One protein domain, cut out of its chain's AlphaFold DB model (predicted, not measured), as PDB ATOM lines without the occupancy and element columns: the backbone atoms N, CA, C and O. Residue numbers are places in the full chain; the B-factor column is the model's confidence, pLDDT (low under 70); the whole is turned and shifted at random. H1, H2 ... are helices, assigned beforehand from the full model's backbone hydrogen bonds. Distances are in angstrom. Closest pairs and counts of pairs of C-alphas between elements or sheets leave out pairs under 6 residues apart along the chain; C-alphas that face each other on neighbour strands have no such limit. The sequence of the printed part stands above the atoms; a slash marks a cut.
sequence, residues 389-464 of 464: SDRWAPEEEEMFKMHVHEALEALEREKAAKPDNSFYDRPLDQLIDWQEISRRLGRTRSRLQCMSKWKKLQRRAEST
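AT A GLANCE: This is residues 389 to 464 of the 464 residues of an uncharacterized protein of Sodiomyces alkalinus F11 (UniProt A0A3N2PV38). One long straight helix, H1, makes the long axis, and the rest of the printed part folds back along one side of it: the one-turn helix H2 near its last residues, then H3 and H4, which meet as a corner beside its first half. H4 crosses H1 at about a right angle, and its last residues, 458 to 461, stick out with the tail 462 to 464. The printed part has 76 residues, with four named helices in the order H1, H2, H3, H4 and no named strand; the class is all helix. It is only just compact, close to loose, with a radius of gyration of the C-alphas of 13.4 A, and spans 43 by 31 by 18 A.

IN THESE COORDINATES: Start at Ser 389 and go on to C-alpha 394 at (-41.274, -14.330, -31.230), where H1 begins; it holds residues 394 to 417 and runs 34.7 A to C-alpha 417 at (-8.527, -10.515, -20.359). Next comes H2, residues 422 to 425, 5.2 A long. Look then at residues 434 to 440 for H3, 9.9 A long. H4 holds residues 447 to 461 and runs 21.3 A to C-alpha 461 at (-29.454, -25.556, -34.803).

HOW THE PARTS SIT: Look first at residues 400 to 404 of H1, which alone touch H3; the closest C-alphas are those of His 403 and Ile 437, 6.3 A apart. H1 and H3 run opposite ways at a steep tilt of 62 degrees. H3 also touches H4, through residues 447 to 451 of H4 alone, and the closest C-alphas, of Trp 434 and Arg 447, are 4.7 A apart. Their lines are about perpendicular, at 80 degrees. H1 and H4 are close but not clearly touching, with the C-alphas of Phe 400 and Cys 450 closest at 7.8 A, and about perpendicular at 89 degrees. H2 is close to H1 but not clearly touching, with the C-alphas of Lys 415 and Tyr 424 closest at 6.2 A; it is apart from H3 and from H4. In H1 and H3 every O i to N i+4 pair is within hydrogen-bond range, in H4 10 of 11 are, and H2 is too short for such a pair.

THE WHOLE: The C-alphas of Asp 390 and Asp 420 are the two farthest apart, 43.0 A. The link from H1 to H2 is tight; those from H2 to H3 and from H3 to H4 are short. Residues 417 to 422 stand free, and so do residues 458 to 464, of which 458 to 461 belong to H4. The printed part has no cut and ends at Thr 464, the chain's last residue. Its mean pLDDT is 93.3, and one residue, 464, is under 70.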
ATOM      1  N   SER A 389     -45.988 -18.446 -18.139       85.06
ATOM      2  CA  SER A 389     -45.932 -19.925 -18.222       85.06
ATOM      3  C   SER A 389     -46.416 -20.496 -19.568       85.06
ATOM      4  O   SER A 389     -46.320 -21.698 -19.811       85.06
ATOM      5  N   ASP A 390     -46.916 -19.610 -20.415       89.69
ATOM      6  CA  ASP A 390     -47.360 -19.725 -21.804       89.69
ATOM      7  C   ASP A 390     -46.206 -19.948 -22.811       89.69
ATOM      8  O   ASP A 390     -45.033 -20.094 -22.445       89.69
ATOM      9  N   ARG A 391     -46.546 -19.990 -24.107       93.12
ATOM     10  CA  ARG A 391     -45.595 -20.091 -25.222       93.12
ATOM     11  C   ARG A 391     -44.749 -18.814 -25.325       93.12
ATOM     12  O   ARG A 391     -45.263 -17.715 -25.215       93.12
ATOM     13  N   TRP A 392     -43.464 -18.970 -25.644       95.62
ATOM     14  CA  TRP A 392     -42.590 -17.838 -25.970       95.62
ATOM     15  C   TRP A 392     -43.114 -17.082 -27.196       95.62
ATOM     16  O   TRP A 392     -43.278 -17.698 -28.256       95.62
ATOM     17  N   ALA A 393     -43.333 -15.775 -27.052       94.25
ATOM     18  CA  ALA A 393     -43.594 -14.873 -28.174       94.25
ATOM     19  C   ALA A 393     -42.330 -14.740 -29.053       94.25
ATOM     20  O   ALA A 393     -41.221 -14.908 -28.531       94.25
ATOM     21  N   PRO A 394     -42.446 -14.472 -30.367       94.44
ATOM     22  CA  PRO A 394     -41.274 -14.330 -31.230       94.44
ATOM     23  C   PRO A 394     -40.389 -13.139 -30.823       94.44
ATOM     24  O   PRO A 394     -39.169 -13.279 -30.791       94.44
ATOM     25  N   GLU A 395     -40.980 -12.021 -30.398       94.69
ATOM     26  CA  GLU A 395     -40.269 -10.833 -29.909       94.69
ATOM     27  C   GLU A 395     -39.539 -11.123 -28.584       94.69
ATOM     28  O   GLU A 395     -38.390 -10.727 -28.390       94.69
ATOM     29  N   GLU A 396     -40.183 -11.871 -27.680       95.38
ATOM     30  CA  GLU A 396     -39.580 -12.320 -26.418       95.38
ATOM     31  C   GLU A 396     -38.424 -13.303 -26.660       95.38
ATOM     32  O   GLU A 396     -37.401 -13.249 -25.975       95.38
ATOM     33  N   GLU A 397     -38.569 -14.208 -27.634       96.12
ATOM     34  CA  GLU A 397     -37.499 -15.120 -28.032       96.12
ATOM     35  C   GLU A 397     -36.291 -14.357 -28.592       96.12
ATOM     36  O   GLU A 397     -35.159 -14.714 -28.262       96.12
ATOM     37  N   GLU A 398     -36.508 -13.311 -29.391       96.38
ATOM     38  CA  GLU A 398     -35.420 -12.538 -29.992       96.38
ATOM     39  C   GLU A 398     -34.685 -11.673 -28.958       96.38
ATOM     40  O   GLU A 398     -33.459 -11.742 -28.854       96.38
ATOM     41  N   MET A 399     -35.422 -10.980 -28.081       96.69
ATOM     42  CA  MET A 399     -34.849 -10.288 -26.916       96.69
ATOM     43  C   MET A 399     -34.041 -11.235 -26.015       96.69
ATOM     44  O   MET A 399     -33.005 -10.862 -25.459       96.69
ATOM     45  N   PHE A 400     -34.482 -12.489 -25.880       97.88
ATOM     46  CA  PHE A 400     -33.754 -13.516 -25.141       97.88
ATOM     47  C   PHE A 400     -32.470 -13.971 -25.841       97.88
ATOM     48  O   PHE A 400     -31.451 -14.100 -25.159       97.88
ATOM     49  N   LYS A 401     -32.484 -14.187 -27.166       97.19
ATOM     50  CA  LYS A 401     -31.261 -14.479 -27.936       97.19
ATOM     51  C   LYS A 401     -30.259 -13.343 -27.774       97.19
ATOM     52  O   LYS A 401     -29.139 -13.604 -27.347       97.19
ATOM     53  N   MET A 402     -30.681 -12.100 -28.022       97.69
ATOM     54  CA  MET A 402     -29.848 -10.901 -27.894       97.69
ATOM     55  C   MET A 402     -29.136 -10.858 -26.533       97.69
ATOM     56  O   MET A 402     -27.909 -10.848 -26.480       97.69
ATOM     57  N   HIS A 403     -29.879 -10.963 -25.426       98.06
ATOM     58  CA  HIS A 403     -29.284 -10.951 -24.086       98.06
ATOM     59  C   HIS A 403     -28.356 -12.141 -23.791       98.06
ATOM     60  O   HIS A 403     -27.456 -12.005 -22.958       98.06
ATOM     61  N   VAL A 404     -28.556 -13.301 -24.429       97.56
ATOM     62  CA  VAL A 404     -27.642 -14.448 -24.317       97.56
ATOM     63  C   VAL A 404     -26.364 -14.226 -25.132       97.56
ATOM     64  O   VAL A 404     -25.286 -14.507 -24.611       97.56
ATOM     65  N   HIS A 405     -26.453 -13.672 -26.343       96.75
ATOM     66  CA  HIS A 405     -25.281 -13.308 -27.146       96.75
ATOM     67  C   HIS A 405     -24.430 -12.239 -26.443       96.75
ATOM     68  O   HIS A 405     -23.244 -12.471 -26.224       96.75
ATOM     69  N   GLU A 406     -25.042 -11.162 -25.936       97.50
ATOM     70  CA  GLU A 406     -24.354 -10.154 -25.111       97.50
ATOM     71  C   GLU A 406     -23.613 -10.773 -23.905       97.50
ATOM     72  O   GLU A 406     -22.518 -10.345 -23.534       97.50
ATOM     73  N   ALA A 407     -24.214 -11.783 -23.264       97.25
ATOM     74  CA  ALA A 407     -23.618 -12.465 -22.117       97.25
ATOM     75  C   ALA A 407     -22.469 -13.408 -22.515       97.25
ATOM     76  O   ALA A 407     -21.517 -13.551 -21.747       97.25
ATOM     77  N   LEU A 408     -22.532 -14.026 -23.697       96.12
ATOM     78  CA  LEU A 408     -21.438 -14.824 -24.257       96.12
ATOM     79  C   LEU A 408     -20.252 -13.929 -24.637       96.12
ATOM     80  O   LEU A 408     -19.150 -14.179 -24.158       96.12
ATOM     81  N   GLU A 409     -20.478 -12.823 -25.349       96.12
ATOM     82  CA  GLU A 409     -19.433 -11.831 -25.651       96.12
ATOM     83  C   GLU A 409     -18.773 -11.269 -24.380       96.12
ATOM     84  O   GLU A 409     -17.568 -11.010 -24.339       96.12
ATOM     85  N   ALA A 410     -19.550 -11.046 -23.314       95.06
ATOM     86  CA  ALA A 410     -19.014 -10.612 -22.024       95.06
ATOM     87  C   ALA A 410     -18.074 -11.665 -21.404       95.06
ATOM     88  O   ALA A 410     -17.017 -11.306 -20.880       95.06
ATOM     89  N   LEU A 411     -18.423 -12.952 -21.506       94.75
ATOM     90  CA  LEU A 411     -17.598 -14.071 -21.041       94.75
ATOM     91  C   LEU A 411     -16.345 -14.274 -21.910       94.75
ATOM     92  O   LEU A 411     -15.275 -14.537 -21.366       94.75
ATOM     93  N   GLU A 412     -16.446 -14.107 -23.229       94.62
ATOM     94  CA  GLU A 412     -15.309 -14.149 -24.160       94.62
ATOM     95  C   GLU A 412     -14.309 -13.028 -23.868       94.62
ATOM     96  O   GLU A 412     -13.111 -13.275 -23.740       94.62
ATOM     97  N   ARG A 413     -14.808 -11.805 -23.665       94.75
ATOM     98  CA  ARG A 413     -14.002 -10.633 -23.302       94.75
ATOM     99  C   ARG A 413     -13.312 -10.803 -21.945       94.75
ATOM    100  O   ARG A 413     -12.152 -10.422 -21.807       94.75
ATOM    101  N   GLU A 414     -13.973 -11.409 -20.953       93.06
ATOM    102  CA  GLU A 414     -13.329 -11.702 -19.664       93.06
ATOM    103  C   GLU A 414     -12.317 -12.860 -19.758       93.06
ATOM    104  O   GLU A 414     -11.265 -12.787 -19.122       93.06
ATOM    105  N   LYS A 415     -12.573 -13.877 -20.596       92.94
ATOM    106  CA  LYS A 415     -11.609 -14.948 -20.907       92.94
ATOM    107  C   LYS A 415     -10.355 -14.388 -21.583       92.94
ATOM    108  O   LYS A 415      -9.250 -14.698 -21.147       92.94
ATOM    109  N   ALA A 416     -10.512 -13.528 -22.590       92.50
ATOM    110  CA  ALA A 416      -9.403 -12.872 -23.282       92.50
ATOM    111  C   ALA A 416      -8.568 -11.979 -22.344       92.50
ATOM    112  O   ALA A 416      -7.346 -11.945 -22.447       92.50
ATOM    113  N   ALA A 417      -9.210 -11.309 -21.380       94.00
ATOM    114  CA  ALA A 417      -8.527 -10.515 -20.359       94.00
ATOM    115  C   ALA A 417      -7.853 -11.354 -19.248       94.00
ATOM    116  O   ALA A 417      -7.081 -10.808 -18.459       94.00
ATOM    117  N   LYS A 418      -8.171 -12.654 -19.129       93.06
ATOM    118  CA  LYS A 418      -7.703 -13.554 -18.055       93.06
ATOM    119  C   LYS A 418      -7.451 -14.983 -18.583       93.06
ATOM    120  O   LYS A 418      -8.083 -15.921 -18.089       93.06
ATOM    121  N   PRO A 419      -6.544 -15.183 -19.559       86.75
ATOM    122  CA  PRO A 419      -6.397 -16.465 -20.256       86.75
ATOM    123  C   PRO A 419      -5.946 -17.622 -19.347       86.75
ATOM    124  O   PRO A 419      -6.377 -18.750 -19.553       86.75
ATOM    125  N   ASP A 420      -5.152 -17.339 -18.308       91.06
ATOM    126  CA  ASP A 420      -4.660 -18.317 -17.316       91.06
ATOM    127  C   ASP A 420      -5.734 -18.747 -16.283       91.06
ATOM    128  O   ASP A 420      -5.521 -19.606 -15.426       91.06
ATOM    129  N   ASN A 421      -6.936 -18.158 -16.327       89.19
ATOM    130  CA  ASN A 421      -7.999 -18.490 -15.385       89.19
ATOM    131  C   ASN A 421      -8.784 -19.739 -15.827       89.19
ATOM    132  O   ASN A 421      -9.799 -19.630 -16.521       89.19
ATOM    133  N   SER A 422      -8.385 -20.904 -15.301       88.44
ATOM    134  CA  SER A 422      -9.043 -22.224 -15.463       88.44
ATOM    135  C   SER A 422     -10.556 -22.284 -15.159       88.44
ATOM    136  O   SER A 422     -11.244 -23.279 -15.409       88.44
ATOM    137  N   PHE A 423     -11.154 -21.200 -14.656       87.81
ATOM    138  CA  PHE A 423     -12.604 -21.026 -14.683       87.81
ATOM    139  C   PHE A 423     -13.193 -21.124 -16.107       87.81
ATOM    140  O   PHE A 423     -14.288 -21.684 -16.246       87.81
ATOM    141  N   TYR A 424     -12.472 -20.636 -17.128       88.50
ATOM    142  CA  TYR A 424     -12.897 -20.564 -18.535       88.50
ATOM    143  C   TYR A 424     -12.494 -21.776 -19.398       88.50
ATOM    144  O   TYR A 424     -12.685 -21.746 -20.618       88.50
ATOM    145  N   ASP A 425     -11.989 -22.852 -18.787       88.19
ATOM    146  CA  ASP A 425     -11.730 -24.138 -19.462       88.19
ATOM    147  C   ASP A 425     -13.031 -24.847 -19.875       88.19
ATOM    148  O   ASP A 425     -13.037 -25.737 -20.722       88.19
ATOM    149  N   ARG A 426     -14.156 -24.471 -19.253       88.56
ATOM    150  CA  ARG A 426     -15.487 -24.984 -19.599       88.56
ATOM    151  C   ARG A 426     -16.115 -24.175 -20.741       88.56
ATOM    152  O   ARG A 426     -15.880 -22.967 -20.810       88.56
ATOM    153  N   PRO A 427     -16.985 -24.799 -21.560       90.25
ATOM    154  CA  PRO A 427     -17.822 -24.096 -22.531       90.25
ATOM    155  C   PRO A 427     -18.561 -22.904 -21.911       90.25
ATOM    156  O   PRO A 427     -19.099 -23.003 -20.803       90.25
ATOM    157  N   LEU A 428     -18.574 -21.773 -22.620       89.88
ATOM    158  CA  LEU A 428     -19.061 -20.496 -22.086       89.88
ATOM    159  C   LEU A 428     -20.579 -20.493 -21.842       89.88
ATOM    160  O   LEU A 428     -21.047 -19.833 -20.917       89.88
ATOM    161  N   ASP A 429     -21.343 -21.307 -22.574       89.25
ATOM    162  CA  ASP A 429     -22.784 -21.488 -22.360       89.25
ATOM    163  C   ASP A 429     -23.117 -22.076 -20.970       89.25
ATOM    164  O   ASP A 429     -24.166 -21.786 -20.387       89.25
ATOM    165  N   GLN A 430     -22.187 -22.835 -20.379       91.94
ATOM    166  CA  GLN A 430     -22.277 -23.341 -19.005       91.94
ATOM    167  C   GLN A 430     -21.936 -22.280 -17.945       91.94
ATOM    168  O   GLN A 430     -22.174 -22.517 -16.757       91.94
ATOM    169  N   LEU A 431     -21.367 -21.137 -18.346       93.50
ATOM    170  CA  LEU A 431     -20.970 -20.034 -17.465       93.50
ATOM    171  C   LEU A 431     -21.999 -18.887 -17.432       93.50
ATOM    172  O   LEU A 431     -21.943 -18.072 -16.513       93.50
ATOM    173  N   ILE A 432     -22.954 -18.846 -18.373       96.00
ATOM    174  CA  ILE A 432     -24.038 -17.848 -18.431       96.00
ATOM    175  C   ILE A 432     -24.797 -17.787 -17.093       96.00
ATOM    176  O   ILE A 432     -25.361 -18.792 -16.639       96.00
ATOM    177  N   ASP A 433     -24.910 -16.596 -16.488       95.75
ATOM    178  CA  ASP A 433     -25.829 -16.415 -15.362       95.75
ATOM    179  C   ASP A 433     -27.271 -16.216 -15.838       95.75
ATOM    180  O   ASP A 433     -27.773 -15.112 -16.048       95.75
ATOM    181  N   TRP A 434     -27.984 -17.333 -15.918       96.75
ATOM    182  CA  TRP A 434     -29.415 -17.391 -16.196       96.75
ATOM    183  C   TRP A 434     -30.293 -16.591 -15.210       96.75
ATOM    184  O   TRP A 434     -31.465 -16.364 -15.509       96.75
ATOM    185  N   GLN A 435     -29.793 -16.159 -14.039       95.56
ATOM    186  CA  GLN A 435     -30.496 -15.162 -13.215       95.56
ATOM    187  C   GLN A 435     -30.429 -13.756 -13.791       95.56
ATOM    188  O   GLN A 435     -31.409 -13.029 -13.639       95.56
ATOM    189  N   GLU A 436     -29.325 -13.378 -14.424       96.44
ATOM    190  CA  GLU A 436     -29.170 -12.057 -15.018       96.44
ATOM    191  C   GLU A 436     -29.948 -11.970 -16.334       96.44
ATOM    192  O   GLU A 436     -30.736 -11.046 -16.497       96.44
ATOM    193  N   ILE A 437     -29.896 -13.000 -17.190       97.62
ATOM    194  CA  ILE A 437     -30.767 -13.094 -18.382       97.62
ATOM    195  C   ILE A 437     -32.251 -12.947 -17.998       97.62
ATOM    196  O   ILE A 437     -32.971 -12.117 -18.546       97.62
ATOM    197  N   SER A 438     -32.689 -13.687 -16.974       96.69
ATOM    198  CA  SER A 438     -34.044 -13.587 -16.413       96.69
ATOM    199  C   SER A 438     -34.356 -12.199 -15.821       96.69
ATOM    200  O   SER A 438     -35.514 -11.795 -15.807       96.69
ATOM    201  N   ARG A 439     -33.356 -11.448 -15.336       96.62
ATOM    202  CA  ARG A 439     -33.537 -10.072 -14.839       96.62
ATOM    203  C   ARG A 439     -33.717  -9.085 -15.992       96.62
ATOM    204  O   ARG A 439     -34.562  -8.202 -15.885       96.62
ATOM    205  N   ARG A 440     -32.931  -9.229 -17.064       96.44
ATOM    206  CA  ARG A 440     -32.969  -8.352 -18.247       96.44
ATOM    207  C   ARG A 440     -34.279  -8.519 -19.026       96.44
ATOM    208  O   ARG A 440     -34.885  -7.518 -19.384       96.44
ATOM    209  N   LEU A 441     -34.817  -9.742 -19.097       94.75
ATOM    210  CA  LEU A 441     -36.187 -10.049 -19.555       94.75
ATOM    211  C   LEU A 441     -37.309  -9.621 -18.572       94.75
ATOM    212  O   LEU A 441     -38.336 -10.286 -18.475       94.75
ATOM    213  N   GLY A 442     -37.116  -8.582 -17.752       94.31
ATOM    214  CA  GLY A 442     -38.160  -8.059 -16.850       94.31
ATOM    215  C   GLY A 442     -38.755  -9.069 -15.850       94.31
ATOM    216  O   GLY A 442     -39.846  -8.841 -15.329       94.31
ATOM    217  N   ARG A 443     -38.059 -10.188 -15.585       94.75
ATOM    218  CA  ARG A 443     -38.528 -11.350 -14.807       94.75
ATOM    219  C   ARG A 443     -39.712 -12.140 -15.395       94.75
ATOM    220  O   ARG A 443     -40.226 -13.011 -14.695       94.75
ATOM    221  N   THR A 444     -40.077 -11.959 -16.670       94.69
ATOM    222  CA  THR A 444     -41.168 -12.741 -17.301       94.69
ATOM    223  C   THR A 444     -40.882 -14.243 -17.311       94.69
ATOM    224  O   THR A 444     -41.755 -15.063 -17.023       94.69
ATOM    225  N   ARG A 445     -39.631 -14.633 -17.581       94.88
ATOM    226  CA  ARG A 445     -39.179 -16.031 -17.587       94.88
ATOM    227  C   ARG A 445     -38.169 -16.275 -16.470       94.88
ATOM    228  O   ARG A 445     -37.216 -15.518 -16.275       94.88
ATOM    229  N   SER A 446     -38.349 -17.376 -15.739       95.50
ATOM    230  CA  SER A 446     -37.390 -17.820 -14.717       95.50
ATOM    231  C   SER A 446     -36.074 -18.308 -15.336       95.50
ATOM    232  O   SER A 446     -36.046 -18.787 -16.470       95.50
ATOM    233  N   ARG A 447     -34.984 -18.321 -14.549       95.56
ATOM    234  CA  ARG A 447     -33.683 -18.890 -14.973       95.56
ATOM    235  C   ARG A 447     -33.772 -20.308 -15.550       95.56
ATOM    236  O   ARG A 447     -32.944 -20.680 -16.375       95.56
ATOM    237  N   LEU A 448     -34.736 -21.107 -15.085       95.19
ATOM    238  CA  LEU A 448     -34.931 -22.478 -15.552       95.19
ATOM    239  C   LEU A 448     -35.610 -22.486 -16.924       95.19
ATOM    240  O   LEU A 448     -35.166 -23.211 -17.804       95.19
ATOM    241  N   GLN A 449     -36.601 -21.617 -17.146       95.88
ATOM    242  CA  GLN A 449     -37.218 -21.427 -18.461       95.88
ATOM    243  C   GLN A 449     -36.200 -20.904 -19.485       95.88
ATOM    244  O   GLN A 449     -36.107 -21.477 -20.566       95.88
ATOM    245  N   CYS A 450     -35.384 -19.902 -19.134       96.81
ATOM    246  CA  CYS A 450     -34.307 -19.385 -19.989       96.81
ATOM    247  C   CYS A 450     -33.294 -20.484 -20.372       96.81
ATOM    248  O   CYS A 450     -33.071 -20.743 -21.552       96.81
ATOM    249  N   MET A 451     -32.740 -21.202 -19.389       96.50
ATOM    250  CA  MET A 451     -31.776 -22.286 -19.636       96.50
ATOM    251  C   MET A 451     -32.383 -23.433 -20.467       96.50
ATOM    252  O   MET A 451     -31.730 -23.975 -21.359       96.50
ATOM    253  N   SER A 452     -33.640 -23.807 -20.204       96.00
ATOM    254  CA  SER A 452     -34.349 -24.838 -20.973       96.00
ATOM    255  C   SER A 452     -34.724 -24.384 -22.386       96.00
ATOM    256  O   SER A 452     -34.819 -25.232 -23.272       96.00
ATOM    257  N   LYS A 453     -34.931 -23.081 -22.614       96.31
ATOM    258  CA  LYS A 453     -35.136 -22.492 -23.943       96.31
ATOM    259  C   LYS A 453     -33.841 -22.531 -24.751       96.31
ATOM    260  O   LYS A 453     -33.868 -23.049 -25.862       96.31
ATOM    261  N   TRP A 454     -32.712 -22.106 -24.177       96.50
ATOM    262  CA  TRP A 454     -31.404 -22.172 -24.847       96.50
ATOM    263  C   TRP A 454     -31.066 -23.595 -25.307       96.50
ATOM    264  O   TRP A 454     -30.861 -23.832 -26.493       96.50
ATOM    265  N   LYS A 455     -31.202 -24.581 -24.410       95.19
ATOM    266  CA  LYS A 455     -31.013 -26.017 -24.710       95.19
ATOM    267  C   LYS A 455     -32.046 -26.632 -25.669       95.19
ATOM    268  O   LYS A 455     -31.971 -27.825 -25.976       95.19
ATOM    269  N   LYS A 456     -33.064 -25.881 -26.097       94.94
ATOM    270  CA  LYS A 456     -33.967 -26.249 -27.202       94.94
ATOM    271  C   LYS A 456     -33.570 -25.550 -28.506       94.94
ATOM    272  O   LYS A 456     -33.750 -26.152 -29.554       94.94
ATOM    273  N   LEU A 457     -33.018 -24.336 -28.440       93.56
ATOM    274  CA  LEU A 457     -32.478 -23.620 -29.599       93.56
ATOM    275  C   LEU A 457     -31.175 -24.263 -30.101       93.56
ATOM    276  O   LEU A 457     -31.109 -24.583 -31.281       93.56
ATOM    277  N   GLN A 458     -30.216 -24.556 -29.208       92.56
ATOM    278  CA  GLN A 458     -28.962 -25.267 -29.524       92.56
ATOM    279  C   GLN A 458     -29.241 -26.554 -30.318       92.56
ATOM    280  O   GLN A 458     -28.901 -26.645 -31.491       92.56
ATOM    281  N   ARG A 459     -30.027 -27.479 -29.747       93.25
ATOM    282  CA  ARG A 459     -30.417 -28.737 -30.412       93.25
ATOM    283  C   ARG A 459     -31.197 -28.572 -31.717       93.25
ATOM    284  O   ARG A 459     -31.197 -29.494 -32.523       93.25
ATOM    285  N   ARG A 460     -31.884 -27.444 -31.934       90.62
ATOM    286  CA  ARG A 460     -32.555 -27.169 -33.215       90.62
ATOM    287  C   ARG A 460     -31.536 -26.767 -34.282       90.62
ATOM    288  O   ARG A 460     -31.626 -27.273 -35.392       90.62
ATOM    289  N   ALA A 461     -30.568 -25.922 -33.928       87.81
ATOM    290  CA  ALA A 461     -29.454 -25.556 -34.803       87.81
ATOM    291  C   ALA A 461     -28.503 -26.740 -35.073       87.81
ATOM    292  O   ALA A 461     -27.985 -26.857 -36.167       87.81
ATOM    293  N   GLU A 462     -28.339 -27.662 -34.119       87.31
ATOM    294  CA  GLU A 462     -27.617 -28.938 -34.305       87.31
ATOM    295  C   GLU A 462     -28.367 -29.945 -35.209       87.31
ATOM    296  O   GLU A 462     -27.804 -30.976 -35.567       87.31
ATOM    297  N   SER A 463     -29.639 -29.682 -35.538       80.38
ATOM    298  CA  SER A 463     -30.510 -30.551 -36.351       80.38
ATOM    299  C   SER A 463     -30.957 -29.894 -37.668       80.38
ATOM    300  O   SER A 463     -31.961 -30.323 -38.240       80.38
ATOM    301  N   THR A 464     -30.283 -28.819 -38.095       61.62
ATOM    302  CA  THR A 464     -30.574 -28.044 -39.315       61.62
ATOM    303  C   THR A 464     -29.299 -27.881 -40.132       61.62
ATOM    304  O   THR A 464     -29.389 -28.062 -41.363       61.62
TER     305      THR A 464